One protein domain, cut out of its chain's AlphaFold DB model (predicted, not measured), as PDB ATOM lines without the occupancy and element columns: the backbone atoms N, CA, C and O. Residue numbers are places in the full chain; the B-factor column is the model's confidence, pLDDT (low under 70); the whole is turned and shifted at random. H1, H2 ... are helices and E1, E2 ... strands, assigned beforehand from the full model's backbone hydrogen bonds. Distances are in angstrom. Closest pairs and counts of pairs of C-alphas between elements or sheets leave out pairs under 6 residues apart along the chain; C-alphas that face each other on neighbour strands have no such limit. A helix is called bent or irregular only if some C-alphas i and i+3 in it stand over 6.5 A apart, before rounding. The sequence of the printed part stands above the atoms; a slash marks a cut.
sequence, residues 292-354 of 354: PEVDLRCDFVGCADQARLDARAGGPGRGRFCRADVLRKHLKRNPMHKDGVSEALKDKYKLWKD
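AT A GLANCE: This is residues 292 to 354 of the 354 residues of an uncharacterized protein of Serendipita vermifera MAFF 305830 (UniProt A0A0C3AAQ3). A very small two-stranded sheet, E1 and E2, forms a wall with H2 over one of its faces and no named helix over the other. Three more short helices sit round its border: H1 beside E2, H4 beside E1, and H3 by the end of E1 at Cys 298. The printed part has 63 residues, with four named helices and two named strands in the order E1, H1, E2, H2, H3, H4; the sheet's order is E1 - E2, antiparallel, and the class is mostly helix. The whole is compact, with a radius of gyration of the C-alphas of 10.7 A and spans of 29 by 26 by 17 A.

IN THESE COORDINATES: E1, residues 296 to 298, begins at C-alpha 296 (25.521, 23.802, -9.215) and is 6.9 A long from first to last C-alpha. H1 holds residues 306 to 310 and is 6.2 A long. E2, residues 319 to 321, is 6.6 A long. H2, residues 324 to 333, is the longest helix at 14.3 A and begins at C-alpha 324 (20.253, 20.197, -12.403). H3, residues 335 to 340, is 10.2 A long; it is neither bent nor irregular, but only just: C-alphas 336 and 339 are 6.3 A apart. H4, residues 343 to 348, is 8.4 A long and ends at C-alpha 348 (27.559, 20.330, -19.120).

HOW THE PARTS SIT: E1 and E2 are antiparallel neighbours, with 157 degrees between their directions. N 298 and O 319 are within hydrogen-bond range at 2.8 A, as are N 321 and O 296 at 2.9 A. The closest C-alphas of H2 and E2 are those of Leu 327 and Phe 321, 6.1 A apart. The closest of H1 and E2 are those of Gln 306 and Phe 321, at 5.3 A. The closest of E1 and H3 are those of Cys 298 and Gly 340, at 5.0 A, and of E1 and H4 those of Leu 296 and Leu 345, at 7.1 A. H2 and H3 are close but not clearly touching, with the C-alphas of Leu 331 and Lys 338 closest at 6.0 A; they run opposite ways at a steep tilt of 53 degrees. H1 and H2 are only just apart, their closest C-alphas at 8.3 A; H3 and H4 are apart too. Every O i to N i+4 pair is within hydrogen-bond range in H1, H2 and H4; in H3 it is 0 of 2, beside 2 of 3 O i to N i+3 pairs.

THE WHOLE: The C-alphas farthest apart, those of Ala 313 and Lys 353, are 29.4 A apart. The printed part has no cut and ends at Asp 354, the chain's last residue. The links E2 to H2, H2 to H3 and H3 to H4 are tight, those on either side of H1 are short, and no link is long. The mean pLDDT of the printed part is 71.7; 24 residues are under 70, among them residues 292 to 295 and 304 to 319.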
ATOM      1  N   PRO A 292      27.054  12.846  -8.752       44.31
ATOM      2  CA  PRO A 292      28.333  13.348  -8.247       44.31
ATOM      3  C   PRO A 292      28.111  14.728  -7.625       44.31
ATOM      4  O   PRO A 292      27.176  15.410  -8.031       44.31
ATOM      5  N   GLU A 293      28.931  15.139  -6.657       49.31
ATOM      6  CA  GLU A 293      28.764  16.412  -5.943       49.31
ATOM      7  C   GLU A 293      28.991  17.594  -6.906       49.31
ATOM      8  O   GLU A 293      30.074  18.165  -7.018       49.31
ATOM      9  N   VAL A 294      27.966  17.897  -7.708       54.94
ATOM     10  CA  VAL A 294      27.993  18.962  -8.695       54.94
ATOM     11  C   VAL A 294      27.728  20.243  -7.943       54.94
ATOM     12  O   VAL A 294      26.629  20.464  -7.437       54.94
ATOM     13  N   ASP A 295      28.725  21.109  -7.927       62.66
ATOM     14  CA  ASP A 295      28.624  22.444  -7.365       62.66
ATOM     15  C   ASP A 295      27.788  23.345  -8.298       62.66
ATOM     16  O   ASP A 295      28.300  24.240  -8.968       62.66
ATOM     17  N   LEU A 296      26.486  23.052  -8.411       72.31
ATOM     18  CA  LEU A 296      25.521  23.802  -9.215       72.31
ATOM     19  C   LEU A 296      25.239  25.134  -8.518       72.31
ATOM     20  O   LEU A 296      24.266  25.273  -7.771       72.31
ATOM     21  N   ARG A 297      26.134  26.098  -8.735       79.50
ATOM     22  CA  ARG A 297      26.030  27.448  -8.184       79.50
ATOM     23  C   ARG A 297      25.373  28.420  -9.149       79.50
ATOM     24  O   ARG A 297      25.537  28.355 -10.366       79.50
ATOM     25  N   CYS A 298      24.646  29.334  -8.530       81.25
ATOM     26  CA  CYS A 298      24.054  30.530  -9.084       81.25
ATOM     27  C   CYS A 298      24.605  31.702  -8.265       81.25
ATOM     28  O   CYS A 298      24.108  32.016  -7.184       81.25
ATOM     29  N   ASP A 299      25.668  32.323  -8.760       81.44
ATOM     30  CA  ASP A 299      26.372  33.433  -8.118       81.44
ATOM     31  C   ASP A 299      25.653  34.789  -8.277       81.44
ATOM     32  O   ASP A 299      26.165  35.814  -7.830       81.44
ATOM     33  N   PHE A 300      24.457  34.804  -8.882       81.12
ATOM     34  CA  PHE A 300      23.629  36.005  -9.009       81.12
ATOM     35  C   PHE A 300      23.225  36.540  -7.626       81.12
ATOM     36  O   PHE A 300      22.821  35.782  -6.740       81.12
ATOM     37  N   VAL A 301      23.308  37.857  -7.437       75.88
ATOM     38  CA  VAL A 301      23.029  38.506  -6.149       75.88
ATOM     39  C   VAL A 301      21.538  38.409  -5.820       75.88
ATOM     40  O   VAL A 301      20.702  38.969  -6.521       75.88
ATOM     41  N   GLY A 302      21.203  37.701  -4.738       69.94
ATOM     42  CA  GLY A 302      19.811  37.414  -4.361       69.94
ATOM     43  C   GLY A 302      19.307  36.052  -4.850       69.94
ATOM     44  O   GLY A 302      18.137  35.720  -4.656       69.94
ATOM     45  N   CYS A 303      20.180  35.231  -5.440       75.31
ATOM     46  CA  CYS A 303      19.861  33.851  -5.766       75.31
ATOM     47  C   CYS A 303      19.767  33.014  -4.480       75.31
ATOM     48  O   CYS A 303      20.758  32.770  -3.795       75.31
ATOM     49  N   ALA A 304      18.556  32.587  -4.128       66.06
ATOM     50  CA  ALA A 304      18.319  31.748  -2.959       66.06
ATOM     51  C   ALA A 304      18.819  30.308  -3.193       66.06
ATOM     52  O   ALA A 304      18.513  29.705  -4.222       66.06
ATOM     53  N   ASP A 305      19.541  29.746  -2.216       61.31
ATOM     54  CA  ASP A 305      19.873  28.316  -2.163       61.31
ATOM     55  C   ASP A 305      18.624  27.436  -2.240       61.31
ATOM     56  O   ASP A 305      17.543  27.846  -1.813       61.31
ATOM     57  N   GLN A 306      18.784  26.180  -2.660       57.41
ATOM     58  CA  GLN A 306      17.700  25.197  -2.669       57.41
ATOM     59  C   GLN A 306      16.960  25.129  -1.322       57.41
ATOM     60  O   GLN A 306      15.744  25.287  -1.281       57.41
ATOM     61  N   ALA A 307      17.698  25.023  -0.211       54.16
ATOM     62  CA  ALA A 307      17.122  25.005   1.135       54.16
ATOM     63  C   ALA A 307      16.344  26.291   1.483       54.16
ATOM     64  O   ALA A 307      15.364  26.243   2.223       54.16
ATOM     65  N   ARG A 308      16.741  27.444   0.926       59.41
ATOM     66  CA  ARG A 308      16.047  28.729   1.108       59.41
ATOM     67  C   ARG A 308      14.814  28.849   0.219       59.41
ATOM     68  O   ARG A 308      13.830  29.437   0.653       59.41
ATOM     69  N   LEU A 309      14.838  28.288  -0.991       56.72
ATOM     70  CA  LEU A 309      13.660  28.176  -1.856       56.72
ATOM     71  C   LEU A 309      12.603  27.268  -1.220       56.72
ATOM     72  O   LEU A 309      11.429  27.640  -1.180       56.72
ATOM     73  N   ASP A 310      13.028  26.133  -0.662       57.19
ATOM     74  CA  ASP A 310      12.156  25.188   0.041       57.19
ATOM     75  C   ASP A 310      11.579  25.812   1.329       57.19
ATOM     76  O   ASP A 310      10.383  25.692   1.595       57.19
ATOM     77  N   ALA A 311      12.381  26.590   2.068       57.53
ATOM     78  CA  ALA A 311      11.944  27.368   3.236       57.53
ATOM     79  C   ALA A 311      11.250  28.714   2.907       57.53
ATOM     80  O   ALA A 311      10.893  29.452   3.824       57.53
ATOM     81  N   ARG A 312      11.082  29.072   1.623       57.03
ATOM     82  CA  ARG A 312      10.581  30.384   1.140       57.03
ATOM     83  C   ARG A 312      11.327  31.623   1.690       57.03
ATOM     84  O   ARG A 312      10.797  32.732   1.663       57.03
ATOM     85  N   ALA A 313      12.565  31.462   2.153       51.22
ATOM     86  CA  ALA A 313      13.352  32.480   2.851       51.22
ATOM     87  C   ALA A 313      14.233  33.311   1.891       51.22
ATOM     88  O   ALA A 313      15.445  33.083   1.761       51.22
ATOM     89  N   GLY A 314      13.624  34.292   1.218       49.91
ATOM     90  CA  GLY A 314      14.325  35.248   0.350       49.91
ATOM     91  C   GLY A 314      15.353  36.118   1.092       49.91
ATOM     92  O   GLY A 314      15.258  36.324   2.298       49.91
ATOM     93  N   GLY A 315      16.371  36.606   0.379       55.28
ATOM     94  CA  GLY A 315      17.387  37.524   0.911       55.28
ATOM     95  C   GLY A 315      18.735  37.401   0.191       55.28
ATOM     96  O   GLY A 315      18.906  36.495  -0.629       55.28
ATOM     97  N   PRO A 316      19.703  38.288   0.481       51.94
ATOM     98  CA  PRO A 316      20.962  38.360  -0.252       51.94
ATOM     99  C   PRO A 316      21.799  37.100  -0.012       51.94
ATOM    100  O   PRO A 316      22.190  36.783   1.110       51.94
ATOM    101  N   GLY A 317      22.035  36.353  -1.082       56.91
ATOM    102  CA  GLY A 317      22.811  35.122  -1.097       56.91
ATOM    103  C   GLY A 317      23.172  34.739  -2.530       56.91
ATOM    104  O   GLY A 317      22.666  35.337  -3.482       56.91
ATOM    105  N   ARG A 318      24.068  33.759  -2.645       65.69
ATOM    106  CA  ARG A 318      24.354  33.000  -3.869       65.69
ATOM    107  C   ARG A 318      23.708  31.630  -3.688       65.69
ATOM    108  O   ARG A 318      23.809  31.082  -2.595       65.69
ATOM    109  N   GLY A 319      23.078  31.082  -4.719       69.31
ATOM    110  CA  GLY A 319      22.256  29.880  -4.594       69.31
ATOM    111  C   GLY A 319      22.995  28.605  -4.989       69.31
ATOM    112  O   GLY A 319      23.450  28.481  -6.127       69.31
ATOM    113  N   ARG A 320      23.077  27.630  -4.082       75.50
ATOM    114  CA  ARG A 320      23.477  26.244  -4.372       75.50
ATOM    115  C   ARG A 320      22.269  25.355  -4.638       75.50
ATOM    116  O   ARG A 320      21.275  25.397  -3.910       75.50
ATOM    117  N   PHE A 321      22.402  24.486  -5.632       75.31
ATOM    118  CA  PHE A 321      21.396  23.502  -6.017       75.31
ATOM    119  C   PHE A 321      22.000  22.094  -5.976       75.31
ATOM    120  O   PHE A 321      23.109  21.873  -6.440       75.31
ATOM    121  N   CYS A 322      21.264  21.105  -5.471       67.50
ATOM    122  CA  CYS A 322      21.728  19.707  -5.481       67.50
ATOM    123  C   CYS A 322      21.337  18.961  -6.772       67.50
ATOM    124  O   CYS A 322      21.654  17.786  -6.940       67.50
ATOM    125  N   ARG A 323      20.572  19.612  -7.661       71.44
ATOM    126  CA  ARG A 323      19.875  18.989  -8.792       71.44
ATOM    127  C   ARG A 323      19.791  19.917 -10.001       71.44
ATOM    128  O   ARG A 323      19.307  21.045  -9.898       71.44
ATOM    129  N   ALA A 324      20.209  19.418 -11.165       75.25
ATOM    130  CA  ALA A 324      20.253  20.197 -12.403       75.25
ATOM    131  C   ALA A 324      18.857  20.561 -12.936       75.25
ATOM    132  O   ALA A 324      18.670  21.654 -13.464       75.25
ATOM    133  N   ASP A 325      17.860  19.689 -12.766       74.81
ATOM    134  CA  ASP A 325      16.473  19.961 -13.154       74.81
ATOM    135  C   ASP A 325      15.836  21.065 -12.293       74.81
ATOM    136  O   ASP A 325      15.095  21.908 -12.805       74.81
ATOM    137  N   VAL A 326      16.192  21.126 -11.005       76.94
ATOM    138  CA  VAL A 326      15.713  22.182 -10.105       76.94
ATOM    139  C   VAL A 326      16.400  23.515 -10.410       76.94
ATOM    140  O   VAL A 326      15.709  24.532 -10.493       76.94
ATOM    141  N   LEU A 327      17.707  23.513 -10.714       81.19
ATOM    142  CA  LEU A 327      18.396  24.697 -11.246       81.19
ATOM    143  C   LEU A 327      17.744  25.185 -12.555       81.19
ATOM    144  O   LEU A 327      17.427  26.367 -12.659       81.19
ATOM    145  N   ARG A 328      17.446  24.306 -13.527       83.19
ATOM    146  CA  ARG A 328      16.718  24.705 -14.756       83.19
ATOM    147  C   ARG A 328      15.367  25.350 -14.433       83.19
ATOM    148  O   ARG A 328      15.048  26.407 -14.975       83.19
ATOM    149  N   LYS A 329      14.580  24.753 -13.530       82.19
ATOM    150  CA  LYS A 329      13.274  25.291 -13.105       82.19
ATOM    151  C   LYS A 329      13.408  26.656 -12.419       82.19
ATOM    152  O   LYS A 329      12.548  27.515 -12.607       82.19
ATOM    153  N   HIS A 330      14.483  26.869 -11.663       83.88
ATOM    154  CA  HIS A 330      14.818  28.152 -11.053       83.88
ATOM    155  C   HIS A 330      15.203  29.214 -12.100       83.88
ATOM    156  O   HIS A 330      14.636  30.305 -12.078       83.88
ATOM    157  N   LEU A 331      16.078  28.886 -13.057       85.75
ATOM    158  CA  LEU A 331      16.500  29.790 -14.140       85.75
ATOM    159  C   LEU A 331      15.365  30.130 -15.120       85.75
ATOM    160  O   LEU A 331      15.325  31.233 -15.661       85.75
ATOM    161  N   LYS A 332      14.413  29.211 -15.334       86.00
ATOM    162  CA  LYS A 332      13.203  29.464 -16.137       86.00
ATOM    163  C   LYS A 332      12.228  30.422 -15.442       86.00
ATOM    164  O   LYS A 332      11.502  31.140 -16.118       86.00
ATOM    165  N   ARG A 333      12.225  30.450 -14.103       82.44
ATOM    166  CA  ARG A 333      11.441  31.395 -13.284       82.44
ATOM    167  C   ARG A 333      12.139  32.741 -13.084       82.44
ATOM    168  O   ARG A 333      11.453  33.745 -12.965       82.44
ATOM    169  N   ASN A 334      13.471  32.757 -13.062       83.00
ATOM    170  CA  ASN A 334      14.288  33.952 -12.847       83.00
ATOM    171  C   ASN A 334      15.293  34.114 -14.005       83.00
ATOM    172  O   ASN A 334      16.463  33.755 -13.846       83.00
ATOM    173  N   PRO A 335      14.877  34.637 -15.178       85.25
ATOM    174  CA  PRO A 335      15.744  34.708 -16.356       85.25
ATOM    175  C   PRO A 335      17.054  35.470 -16.125       85.25
ATOM    176  O   PRO A 335      18.071  35.091 -16.692       85.25
ATOM    177  N   MET A 336      17.063  36.483 -15.254       82.56
ATOM    178  CA  MET A 336      18.264  37.272 -14.939       82.56
ATOM    179  C   MET A 336      19.325  36.478 -14.163       82.56
ATOM    180  O   MET A 336      20.506  36.795 -14.221       82.56
ATOM    181  N   HIS A 337      18.946  35.386 -13.492       85.06
ATOM    182  CA  HIS A 337      19.900  34.548 -12.757       85.06
ATOM    183  C   HIS A 337      20.760  33.679 -13.690       85.06
ATOM    184  O   HIS A 337      21.732  33.069 -13.241       85.06
ATOM    185  N   LYS A 338      20.433  33.631 -14.989       84.44
ATOM    186  CA  LYS A 338      21.202  32.917 -16.018       84.44
ATOM    187  C   LYS A 338      22.638  33.427 -16.152       84.44
ATOM    188  O   LYS A 338      23.525  32.631 -16.458       84.44
ATOM    189  N   ASP A 339      22.873  34.705 -15.871       83.94
ATOM    190  CA  ASP A 339      24.202  35.323 -15.940       83.94
ATOM    191  C   ASP A 339      25.063  34.984 -14.712       83.94
ATOM    192  O   ASP A 339      26.286  35.037 -14.772       83.94
ATOM    193  N   GLY A 340      24.436  34.545 -13.614       82.38
ATOM    194  CA  GLY A 340      25.121  34.056 -12.415       82.38
ATOM    195  C   GLY A 340      25.537  32.583 -12.465       82.38
ATOM    196  O   GLY A 340      26.014  32.066 -11.461       82.38
ATOM    197  N   VAL A 341      25.335  31.873 -13.574       84.38
ATOM    198  CA  VAL A 341      25.768  30.472 -13.729       84.38
ATOM    199  C   VAL A 341      27.008  30.429 -14.618       84.38
ATOM    200  O   VAL A 341      27.076  31.143 -15.613       84.38
ATOM    201  N   SER A 342      27.993  29.587 -14.303       83.88
ATOM    202  CA  SER A 342      29.202  29.468 -15.129       83.88
ATOM    203  C   SER A 342      28.931  28.748 -16.457       83.88
ATOM    204  O   SER A 342      28.175  27.774 -16.497       83.88
ATOM    205  N   GLU A 343      29.589  29.170 -17.544       82.56
ATOM    206  CA  GLU A 343      29.460  28.538 -18.875       82.56
ATOM    207  C   GLU A 343      29.711  27.020 -18.834       82.56
ATOM    208  O   GLU A 343      28.942  26.236 -19.386       82.56
ATOM    209  N   ALA A 344      30.689  26.575 -18.039       79.38
ATOM    210  CA  ALA A 344      30.964  25.155 -17.826       79.38
ATOM    211  C   ALA A 344      29.755  24.365 -17.274       79.38
ATOM    212  O   ALA A 344      29.566  23.200 -17.630       79.38
ATOM    213  N   LEU A 345      28.915  24.969 -16.423       78.75
ATOM    214  CA  LEU A 345      27.668  24.354 -15.950       78.75
ATOM    215  C   LEU A 345      26.548  24.447 -16.993       78.75
ATOM    216  O   LEU A 345      25.772  23.496 -17.141       78.75
ATOM    217  N   LYS A 346      26.475  25.567 -17.723       82.12
ATOM    218  CA  LYS A 346      25.503  25.800 -18.802       82.12
ATOM    219  C   LYS A 346      25.608  24.728 -19.886       82.12
ATOM    220  O   LYS A 346      24.587  24.109 -20.209       82.12
ATOM    221  N   ASP A 347      26.822  24.447 -20.352       80.06
ATOM    222  CA  ASP A 347      27.103  23.430 -21.369       80.06
ATOM    223  C   ASP A 347      26.918  22.010 -20.832       80.06
ATOM    224  O   ASP A 347      26.144  21.223 -21.391       80.06
ATOM    225  N   LYS A 348      27.564  21.684 -19.702       77.88
ATOM    226  CA  LYS A 348      27.559  20.330 -19.120       77.88
ATOM    227  C   LYS A 348      26.150  19.810 -18.832       77.88
ATOM    228  O   LYS A 348      25.877  18.631 -19.048       77.88
ATOM    229  N   TYR A 349      25.248  20.682 -18.376       76.31
ATOM    230  CA  TYR A 349      23.858  20.321 -18.072       76.31
ATOM    231  C   TYR A 349      22.859  20.758 -19.143       76.31
ATOM    232  O   TYR A 349      21.654  20.604 -18.919       76.31
ATOM    233  N   LYS A 350      23.327  21.267 -20.293       81.00
ATOM    234  CA  LYS A 350      22.501  21.785 -21.396       81.00
ATOM    235  C   LYS A 350      21.376  22.695 -20.880       81.00
ATOM    236  O   LYS A 350      20.218  22.519 -21.247       81.00
ATOM    237  N   LEU A 351      21.700  23.638 -19.988       76.12
ATOM    238  CA  LEU A 351      20.710  24.464 -19.267       76.12
ATOM    239  C   LEU A 351      19.897  25.411 -20.179       76.12
ATOM    240  O   LEU A 351      18.957  26.045 -19.707       76.12
ATOM    241  N   TRP A 352      20.267  25.491 -21.460       74.62
ATOM    242  CA  TRP A 352      19.749  26.414 -22.478       74.62
ATOM    243  C   TRP A 352      19.097  25.730 -23.678       74.62
ATOM    244  O   TRP A 352      18.598  26.415 -24.564       74.62
ATOM    245  N   LYS A 353      19.133  24.395 -23.738       62.00
ATOM    246  CA  LYS A 353      18.370  23.645 -24.736       62.00
ATOM    247  C   LYS A 353      17.018  23.320 -24.105       62.00
ATOM    248  O   LYS A 353      16.946  22.393 -23.296       62.00
ATOM    249  N   ASP A 354      16.029  24.166 -24.400       55.31
ATOM    250  CA  ASP A 354      14.603  23.863 -24.197       55.31
ATOM    251  C   ASP A 354      14.200  22.618 -25.020       55.31
ATOM    252  O   ASP A 354      14.777  22.418 -26.117       55.31
TER     253      ASP A 354